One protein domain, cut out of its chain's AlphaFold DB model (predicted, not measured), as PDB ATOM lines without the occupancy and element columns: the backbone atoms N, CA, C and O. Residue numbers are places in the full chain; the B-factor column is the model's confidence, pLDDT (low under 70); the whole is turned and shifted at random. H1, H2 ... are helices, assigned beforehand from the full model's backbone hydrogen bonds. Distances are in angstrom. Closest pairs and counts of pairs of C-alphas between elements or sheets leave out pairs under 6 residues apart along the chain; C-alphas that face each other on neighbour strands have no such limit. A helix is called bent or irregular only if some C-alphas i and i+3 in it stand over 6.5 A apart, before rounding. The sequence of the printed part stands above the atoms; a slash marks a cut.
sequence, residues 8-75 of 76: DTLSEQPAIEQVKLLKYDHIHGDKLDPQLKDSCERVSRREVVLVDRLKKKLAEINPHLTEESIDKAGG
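Overview. This is residues 8 to 75 of the 76 residues of an uncharacterized protein of Desulfobacterales bacterium (UniProt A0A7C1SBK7). A lone helix, H1, sits at one end of a loose, drawn-out model, and a small pair of helices, H2 and H3, packed on each other at a steep tilt, sits at the other end. A long winding stretch without a named element, residues 22 to 50, joins the two ends; residues 8 to 15 and 18 to 23 stick out. The printed part has 68 residues with three named helices in the order H1, H2, H3 and no named strand. The class is all helix, though under half of the residues, 32 of 68, are in named elements. The whole is loose, with a radius of gyration of the C-alphas of 15.0 A and spans of 44 by 31 by 17 A.

Along the chain. The longest helix, H1, covers residues 8 to 21 and measures 18.2 A from C-alpha 8 at (174.633, 164.192, 258.064) to C-alpha 21 at (158.041, 168.072, 264.315). It is only just irregular: C-alphas 10 and 13 are 7.0 A apart. H2 covers residues 51 to 61 and measures 15.2 A. H3 covers residues 67 to 73, 9.9 A in length, and ends with C-alpha 73 at (153.352, 187.976, 244.516).

Arrangement. H1 is apart from H2 and from H3. H2 and H3 touch, and their closest C-alphas, those of Lys 55 and Ile 70, are 6.0 A apart. Their lines stand at a steep tilt of 66 degrees, and they run opposite ways. In H2 and H3 every O i to N i+4 pair is within hydrogen-bond range; in H1, 8 of 10 are.

Size, cuts and confidence. The two C-alphas farthest apart, those of Leu 10 and Thr 66, are 44.7 A apart. The printed part has no cut. The link from H1 to H2, 29 residues, is long; the link from H2 to H3, 5 residues, is tight. The mean pLDDT of the printed part is 90.1, and one printed residue, Gly 75, is under 70.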
ATOM      1  N   ASP A   8     175.984 164.725 258.280       90.62
ATOM      2  CA  ASP A   8     174.633 164.192 258.064       90.62
ATOM      3  C   ASP A   8     173.993 163.728 259.386       90.62
ATOM      4  O   ASP A   8     172.930 164.192 259.787       90.62
ATOM      5  N   THR A   9     174.688 162.877 260.137       91.50
ATOM      6  CA  THR A   9     174.166 162.297 261.387       91.50
ATOM      7  C   THR A   9     174.194 163.238 262.591       91.50
ATOM      8  O   THR A   9     173.397 163.057 263.511       91.50
ATOM      9  N   LEU A  10     175.108 164.214 262.628       92.81
ATOM     10  CA  LEU A  10     175.302 165.098 263.785       92.81
ATOM     11  C   LEU A  10     174.644 166.466 263.649       92.81
ATOM     12  O   LEU A  10     174.466 167.141 264.660       92.81
ATOM     13  N   SER A  11     174.299 166.880 262.433       93.19
ATOM     14  CA  SER A  11     173.760 168.209 262.152       93.19
ATOM     15  C   SER A  11     172.524 168.133 261.263       93.19
ATOM     16  O   SER A  11     171.446 168.555 261.683       93.19
ATOM     17  N   GLU A  12     172.642 167.549 260.067       94.06
ATOM     18  CA  GLU A  12     171.581 167.618 259.055       94.06
ATOM     19  C   GLU A  12     170.320 166.840 259.459       94.06
ATOM     20  O   GLU A  12     169.236 167.423 259.525       94.06
ATOM     21  N   GLN A  13     170.439 165.550 259.802       95.06
ATOM     22  CA  GLN A  13     169.290 164.735 260.219       95.06
ATOM     23  C   GLN A  13     168.606 165.291 261.478       95.06
ATOM     24  O   GLN A  13     167.383 165.453 261.440       95.06
ATOM     25  N   PRO A  14     169.329 165.668 262.557       95.19
ATOM     26  CA  PRO A  14     168.704 166.324 263.705       95.19
ATOM     27  C   PRO A  14     167.933 167.600 263.337       95.19
ATOM     28  O   PRO A  14     166.825 167.813 263.830       95.19
ATOM     29  N   ALA A  15     168.473 168.441 262.447       95.75
ATOM     30  CA  ALA A  15     167.787 169.651 261.991       95.75
ATOM     31  C   ALA A  15     166.517 169.326 261.182       95.75
ATOM     32  O   ALA A  15     165.464 169.930 261.408       95.75
ATOM     33  N   ILE A  16     166.583 168.336 260.285       96.19
ATOM     34  CA  ILE A  16     165.431 167.847 259.515       96.19
ATOM     35  C   ILE A  16     164.335 167.313 260.447       96.19
ATOM     36  O   ILE A  16     163.150 167.579 260.236       96.19
ATOM     37  N   GLU A  17     164.700 166.552 261.478       96.56
ATOM     38  CA  GLU A  17     163.744 166.029 262.455       96.56
ATOM     39  C   GLU A  17     163.029 167.157 263.206       96.56
ATOM     40  O   GLU A  17     161.805 167.119 263.337       96.56
ATOM     41  N   GLN A  18     163.754 168.201 263.617       96.50
ATOM     42  CA  GLN A  18     163.157 169.357 264.291       96.50
ATOM     43  C   GLN A  18     162.104 170.065 263.429       96.50
ATOM     44  O   GLN A  18     161.011 170.359 263.915       96.50
ATOM     45  N   VAL A  19     162.370 170.295 262.140       95.94
ATOM     46  CA  VAL A  19     161.383 170.948 261.258       95.94
ATOM     47  C   VAL A  19     160.200 170.032 260.921       95.94
ATOM     48  O   VAL A  19     159.066 170.506 260.820       95.94
ATOM     49  N   LYS A  20     160.407 168.711 260.846       96.62
ATOM     50  CA  LYS A  20     159.308 167.740 260.693       96.62
ATOM     51  C   LYS A  20     158.366 167.730 261.896       96.62
ATOM     52  O   LYS A  20     157.155 167.579 261.720       96.62
ATOM     53  N   LEU A  21     158.880 167.925 263.115       96.94
ATOM     54  CA  LEU A  21     158.041 168.072 264.315       96.94
ATOM     55  C   LEU A  21     157.111 169.290 264.214       96.94
ATOM     56  O   LEU A  21     155.965 169.221 264.655       96.94
ATOM     57  N   LEU A  22     157.565 170.352 263.544       96.69
ATOM     58  CA  LEU A  22     156.776 171.542 263.212       96.69
ATOM     59  C   LEU A  22     155.836 171.343 262.004       96.69
ATOM     60  O   LEU A  22     155.230 172.304 261.541       96.69
ATOM     61  N   LYS A  23     155.687 170.104 261.513       95.62
ATOM     62  CA  LYS A  23     154.851 169.721 260.360       95.62
ATOM     63  C   LYS A  23     155.321 170.280 259.014       95.62
ATOM     64  O   LYS A  23     154.531 170.331 258.076       95.62
ATOM     65  N   TYR A  24     156.597 170.647 258.896       95.38
ATOM     66  CA  TYR A  24     157.187 170.961 257.599       95.38
ATOM     67  C   TYR A  24     157.613 169.690 256.867       95.38
ATOM     68  O   TYR A  24     158.194 168.772 257.454       95.38
ATOM     69  N   ASP A  25     157.379 169.676 255.559       93.19
ATOM     70  CA  ASP A  25     157.912 168.657 254.667       93.19
ATOM     71  C   ASP A  25     159.373 168.962 254.318       93.19
ATOM     72  O   ASP A  25     159.733 170.097 254.002       93.19
ATOM     73  N   HIS A  26     160.216 167.928 254.326       93.62
ATOM     74  CA  HIS A  26     161.604 168.014 253.876       93.62
ATOM     75  C   HIS A  26     161.774 167.312 252.529       93.62
ATOM     76  O   HIS A  26     161.360 166.162 252.363       93.62
ATOM     77  N   ILE A  27     162.440 167.983 251.588       91.69
ATOM     78  CA  ILE A  27     162.791 167.428 250.281       91.69
ATOM     79  C   ILE A  27     164.299 167.521 250.106       91.69
ATOM     80  O   ILE A  27     164.859 168.613 250.092       91.69
ATOM     81  N   HIS A  28     164.934 166.363 249.936       91.00
ATOM     82  CA  HIS A  28     166.375 166.274 249.737       91.00
ATOM     83  C   HIS A  28     166.809 166.925 248.415       91.00
ATOM     84  O   HIS A  28     166.110 166.805 247.403       91.00
ATOM     85  N   GLY A  29     167.994 167.543 248.409       88.06
ATOM     86  CA  GLY A  29     168.544 168.278 247.266       88.06
ATOM     87  C   GLY A  29     168.571 167.478 245.961       88.06
ATOM     88  O   GLY A  29     168.171 168.002 244.931       88.06
ATOM     89  N   ASP A  30     168.915 166.189 246.010       90.88
ATOM     90  CA  ASP A  30     168.932 165.296 244.837       90.88
ATOM     91  C   ASP A  30     167.576 165.157 244.127       90.88
ATOM     92  O   ASP A  30     167.514 164.809 242.950       90.88
ATOM     93  N   LYS A  31     166.461 165.391 244.834       90.06
ATOM     94  CA  LYS A  31     165.120 165.411 244.226       90.06
ATOM     95  C   LYS A  31     164.833 166.723 243.496       90.06
ATOM     96  O   LYS A  31     163.902 166.770 242.701       90.06
ATOM     97  N   LEU A  32     165.612 167.758 243.795       90.06
ATOM     98  CA  LEU A  32     165.510 169.113 243.266       90.06
ATOM     99  C   LEU A  32     166.704 169.480 242.372       90.06
ATOM    100  O   LEU A  32     166.857 170.649 242.026       90.06
ATOM    101  N   ASP A  33     167.575 168.532 242.025       90.31
ATOM    102  CA  ASP A  33     168.680 168.799 241.109       90.31
ATOM    103  C   ASP A  33     168.252 168.500 239.662       90.31
ATOM    104  O   ASP A  33     168.072 167.325 239.317       90.31
ATOM    105  N   PRO A  34     168.140 169.522 238.789       89.00
ATOM    106  CA  PRO A  34     167.753 169.328 237.391       89.00
ATOM    107  C   PRO A  34     168.751 168.478 236.597       89.00
ATOM    108  O   PRO A  34     168.423 168.008 235.516       89.00
ATOM    109  N   GLN A  35     169.972 168.279 237.103       88.38
ATOM    110  CA  GLN A  35     170.978 167.433 236.456       88.38
ATOM    111  C   GLN A  35     170.920 165.969 236.910       88.38
ATOM    112  O   GLN A  35     171.503 165.110 236.254       88.38
ATOM    113  N   LEU A  36     170.249 165.675 238.028       87.38
ATOM    114  CA  LEU A  36     170.094 164.312 238.552       87.38
ATOM    115  C   LEU A  36     168.701 163.733 238.272       87.38
ATOM    116  O   LEU A  36     168.512 162.515 238.331       87.38
ATOM    117  N   LYS A  37     167.710 164.592 238.003       83.19
ATOM    118  CA  LYS A  37     166.306 164.219 237.822       83.19
ATOM    119  C   LYS A  37     165.675 164.955 236.642       83.19
ATOM    120  O   LYS A  37     165.485 166.161 236.703       83.19
ATOM    121  N   ASP A  38     165.210 164.195 235.651       76.44
ATOM    122  CA  ASP A  38     164.516 164.749 234.477       76.44
ATOM    123  C   ASP A  38     163.154 165.391 234.812       76.44
ATOM    124  O   ASP A  38     162.706 166.302 234.129       76.44
ATOM    125  N   SER A  39     162.485 164.929 235.877       78.75
ATOM    126  CA  SER A  39     161.193 165.450 236.375       78.75
ATOM    127  C   SER A  39     161.356 166.324 237.623       78.75
ATOM    128  O   SER A  39     160.527 166.315 238.533       78.75
ATOM    129  N   CYS A  40     162.479 167.030 237.701       86.81
ATOM    130  CA  CYS A  40     162.777 167.943 238.791       86.81
ATOM    131  C   CYS A  40     161.889 169.197 238.727       86.81
ATOM    132  O   CYS A  40     161.618 169.722 237.654       86.81
ATOM    133  N   GLU A  41     161.468 169.700 239.890       87.19
ATOM    134  CA  GLU A  41     160.711 170.957 239.984       87.19
ATOM    135  C   GLU A  41     161.565 172.196 239.703       87.19
ATOM    136  O   GLU A  41     161.035 173.198 239.244       87.19
ATOM    137  N   ARG A  42     162.878 172.138 239.964       90.44
ATOM    138  CA  ARG A  42     163.810 173.171 239.497       90.44
ATOM    139  C   ARG A  42     164.101 172.979 238.024       90.44
ATOM    140  O   ARG A  42     164.457 171.876 237.617       90.44
ATOM    141  N   VAL A  43     164.124 174.079 237.284       87.25
ATOM    142  CA  VAL A  43     164.637 174.115 235.907       87.25
ATOM    143  C   VAL A  43     166.152 174.348 235.896       87.25
ATOM    144  O   VAL A  43     166.867 173.891 235.005       87.25
ATOM    145  N   SER A  44     166.685 175.048 236.905       88.50
ATOM    146  CA  SER A  44     168.110 175.377 237.012       88.50
ATOM    147  C   SER A  44     168.588 175.388 238.460       88.50
ATOM    148  O   SER A  44     167.852 175.764 239.364       88.50
ATOM    149  N   ARG A  45     169.872 175.092 238.701       87.12
ATOM    150  CA  ARG A  45     170.495 175.266 240.031       87.12
ATOM    151  C   ARG A  45     170.546 176.731 240.493       87.12
ATOM    152  O   ARG A  45     170.769 176.985 241.670       87.12
ATOM    153  N   ARG A  46     170.353 177.692 239.578       88.44
ATOM    154  CA  ARG A  46     170.210 179.122 239.910       88.44
ATOM    155  C   ARG A  46     168.849 179.451 240.522       88.44
ATOM    156  O   ARG A  46     168.693 180.510 241.118       88.44
ATOM    157  N   GLU A  47     167.875 178.564 240.360       86.94
ATOM    158  CA  GLU A  47     166.539 178.717 240.912       86.94
ATOM    159  C   GLU A  47     166.557 178.378 242.409       86.94
ATOM    160  O   GLU A  47     166.405 177.230 242.834       86.94
ATOM    161  N   VAL A  48     166.806 179.398 243.227       86.62
ATOM    162  CA  VAL A  48     166.870 179.246 244.688       86.62
ATOM    163  C   VAL A  48     165.470 179.040 245.279       86.62
ATOM    164  O   VAL A  48     165.312 178.278 246.232       86.62
ATOM    165  N   VAL A  49     164.451 179.658 244.671       89.25
ATOM    166  CA  VAL A  49     163.040 179.579 245.069       89.25
ATOM    167  C   VAL A  49     162.253 178.827 244.001       89.25
ATOM    168  O   VAL A  49     162.308 179.212 242.842       89.25
ATOM    169  N   LEU A  50     161.491 177.803 244.399       91.50
ATOM    170  CA  LEU A  50     160.587 177.061 243.509       91.50
ATOM    171  C   LEU A  50     159.324 177.892 243.241       91.50
ATOM    172  O   LEU A  50     158.323 177.750 243.952       91.50
ATOM    173  N   VAL A  51     159.386 178.797 242.262       91.31
ATOM    174  CA  VAL A  51     158.332 179.802 242.020       91.31
ATOM    175  C   VAL A  51     156.993 179.143 241.689       91.31
ATOM    176  O   VAL A  51     155.972 179.520 242.261       91.31
ATOM    177  N   ASP A  52     156.979 178.106 240.854       89.94
ATOM    178  CA  ASP A  52     155.736 177.427 240.463       89.94
ATOM    179  C   ASP A  52     155.046 176.757 241.655       89.94
ATOM    180  O   ASP A  52     153.829 176.863 241.844       89.94
ATOM    181  N   ARG A  53     155.833 176.120 242.530       92.56
ATOM    182  CA  ARG A  53     155.316 175.552 243.776       92.56
ATOM    183  C   ARG A  53     154.782 176.647 244.696       92.56
ATOM    184  O   ARG A  53     153.729 176.455 245.306       92.56
ATOM    185  N   LEU A  54     155.486 177.774 244.805       92.56
ATOM    186  CA  LEU A  54     155.041 178.918 245.597       92.56
ATOM    187  C   LEU A  54     153.692 179.437 245.091       92.56
ATOM    188  O   LEU A  54     152.759 179.539 245.884       92.56
ATOM    189  N   LYS A  55     153.552 179.684 243.784       92.44
ATOM    190  CA  LYS A  55     152.292 180.130 243.169       92.44
ATOM    191  C   LYS A  55     151.153 179.150 243.442       92.44
ATOM    192  O   LYS A  55     150.080 179.560 243.879       92.44
ATOM    193  N   LYS A  56     151.404 177.845 243.288       92.31
ATOM    194  CA  LYS A  56     150.421 176.800 243.603       92.31
ATOM    195  C   LYS A  56     149.984 176.842 245.070       92.31
ATOM    196  O   LYS A  56     148.791 176.797 245.353       92.31
ATOM    197  N   LYS A  57     150.926 176.978 246.010       93.00
ATOM    198  CA  LYS A  57     150.607 177.097 247.443       93.00
ATOM    199  C   LYS A  57     149.878 178.392 247.784       93.00
ATOM    200  O   LYS A  57     148.967 178.363 248.606       93.00
ATOM    201  N   LEU A  58     150.211 179.504 247.133       92.94
ATOM    202  CA  LEU A  58     149.482 180.763 247.288       92.94
ATOM    203  C   LEU A  58     148.029 180.637 246.816       92.94
ATOM    204  O   LEU A  58     147.144 181.121 247.520       92.94
ATOM    205  N   ALA A  59     147.786 179.950 245.695       93.06
ATOM    206  CA  ALA A  59     146.442 179.654 245.198       93.06
ATOM    207  C   ALA A  59     145.651 178.751 246.162       93.06
ATOM    208  O   ALA A  59     144.489 179.024 246.449       93.06
ATOM    209  N   GLU A  60     146.288 177.701 246.699       93.75
ATOM    210  CA  GLU A  60     145.672 176.788 247.675       93.75
ATOM    211  C   GLU A  60     145.248 177.520 248.961       93.75
ATOM    212  O   GLU A  60     144.171 177.261 249.495       93.75
ATOM    213  N   ILE A  61     146.085 178.439 249.455       93.25
ATOM    214  CA  ILE A  61     145.818 179.209 250.680       93.25
ATOM    215  C   ILE A  61     144.804 180.331 250.425       93.25
ATOM    216  O   ILE A  61     144.024 180.663 251.317       93.25
ATOM    217  N   ASN A  62     144.789 180.909 249.219       93.00
ATOM    218  CA  ASN A  62     143.950 182.055 248.877       93.00
ATOM    219  C   ASN A  62     143.095 181.786 247.622       93.00
ATOM    220  O   ASN A  62     143.351 182.381 246.571       93.00
ATOM    221  N   PRO A  63     142.026 180.972 247.716       91.12
ATOM    222  CA  PRO A  63     141.217 180.576 246.555       91.12
ATOM    223  C   PRO A  63     140.512 181.730 245.825       91.12
ATOM    224  O   PRO A  63     139.994 181.544 244.728       91.12
ATOM    225  N   HIS A  64     140.435 182.909 246.444       91.25
ATOM    226  CA  HIS A  64     139.769 184.092 245.896       91.25
ATOM    227  C   HIS A  64     140.709 185.030 245.129       91.25
ATOM    228  O   HIS A  64     140.238 185.996 244.530       91.25
ATOM    229  N   LEU A  65     142.024 184.794 245.173       89.38
ATOM    230  CA  LEU A  65     142.975 185.597 244.413       89.38
ATOM    231  C   LEU A  65     142.940 185.207 242.936       89.38
ATOM    232  O   LEU A  65     142.829 184.036 242.583       89.38
ATOM    233  N   THR A  66     143.063 186.211 242.073       89.94
ATOM    234  CA  THR A  66     143.240 185.998 240.636       89.94
ATOM    235  C   THR A  66     144.658 185.516 240.341       89.94
ATOM    236  O   THR A  66     145.590 185.822 241.089       89.94
ATOM    237  N   GLU A  67     144.841 184.826 239.212       85.88
ATOM    238  CA  GLU A  67     146.171 184.426 238.727       85.88
ATOM    239  C   GLU A  67     147.122 185.627 238.634       85.88
ATOM    240  O   GLU A  67     148.241 185.555 239.126       85.88
ATOM    241  N   GLU A  68     146.642 186.779 238.151       88.00
ATOM    242  CA  GLU A  68     147.432 188.018 238.086       88.00
ATOM    243  C   GLU A  68     147.948 188.469 239.467       88.00
ATOM    244  O   GLU A  68     149.077 188.943 239.602       88.00
ATOM    245  N   SER A  69     147.132 188.320 240.515       86.38
ATOM    246  CA  SER A  69     147.532 188.681 241.881       86.38
ATOM    247  C   SER A  69     148.599 187.727 242.424       86.38
ATOM    248  O   SER A  69     149.522 188.153 243.119       86.38
ATOM    249  N   ILE A  70     148.480 186.441 242.092       89.44
ATOM    250  CA  ILE A  70     149.434 185.397 242.476       89.44
ATOM    251  C   ILE A  70     150.758 185.578 241.723       89.44
ATOM    252  O   ILE A  70     151.822 185.449 242.326       89.44
ATOM    253  N   ASP A  71     150.705 185.937 240.441       87.38
ATOM    254  CA  ASP A  71     151.886 186.191 239.618       87.38
ATOM    255  C   ASP A  71     152.703 187.374 240.143       87.38
ATOM    256  O   ASP A  71     153.910 187.222 240.348       87.38
ATOM    257  N   LYS A  72     152.038 188.488 240.489       87.19
ATOM    258  CA  LYS A  72     152.689 189.648 241.124       87.19
ATOM    259  C   LYS A  72     153.384 189.281 242.435       87.19
ATOM    260  O   LYS A  72     154.481 189.758 242.714       87.19
ATOM    261  N   ALA A  73     152.761 188.434 243.258       80.50
ATOM    262  CA  ALA A  73     153.352 187.976 244.516       80.50
ATOM    263  C   ALA A  73     154.518 186.989 244.305       80.50
ATOM    264  O   ALA A  73     155.431 186.930 245.126       80.50
ATOM    265  N   GLY A  74     154.497 186.228 243.209       73.06
ATOM    266  CA  GLY A  74     155.516 185.243 242.840       73.06
ATOM    267  C   GLY A  74     156.811 185.825 242.260       73.06
ATOM    268  O   GLY A  74     157.724 185.051 241.983       73.06
ATOM    269  N   GLY A  75     156.914 187.151 242.102       67.69
ATOM    270  CA  GLY A  75     158.143 187.834 241.677       67.69
ATOM    271  C   GLY A  75     158.295 188.045 240.167       67.69
ATOM    272  O   GLY A  75     159.429 188.180 239.703       67.69
TER     273      GLY A  75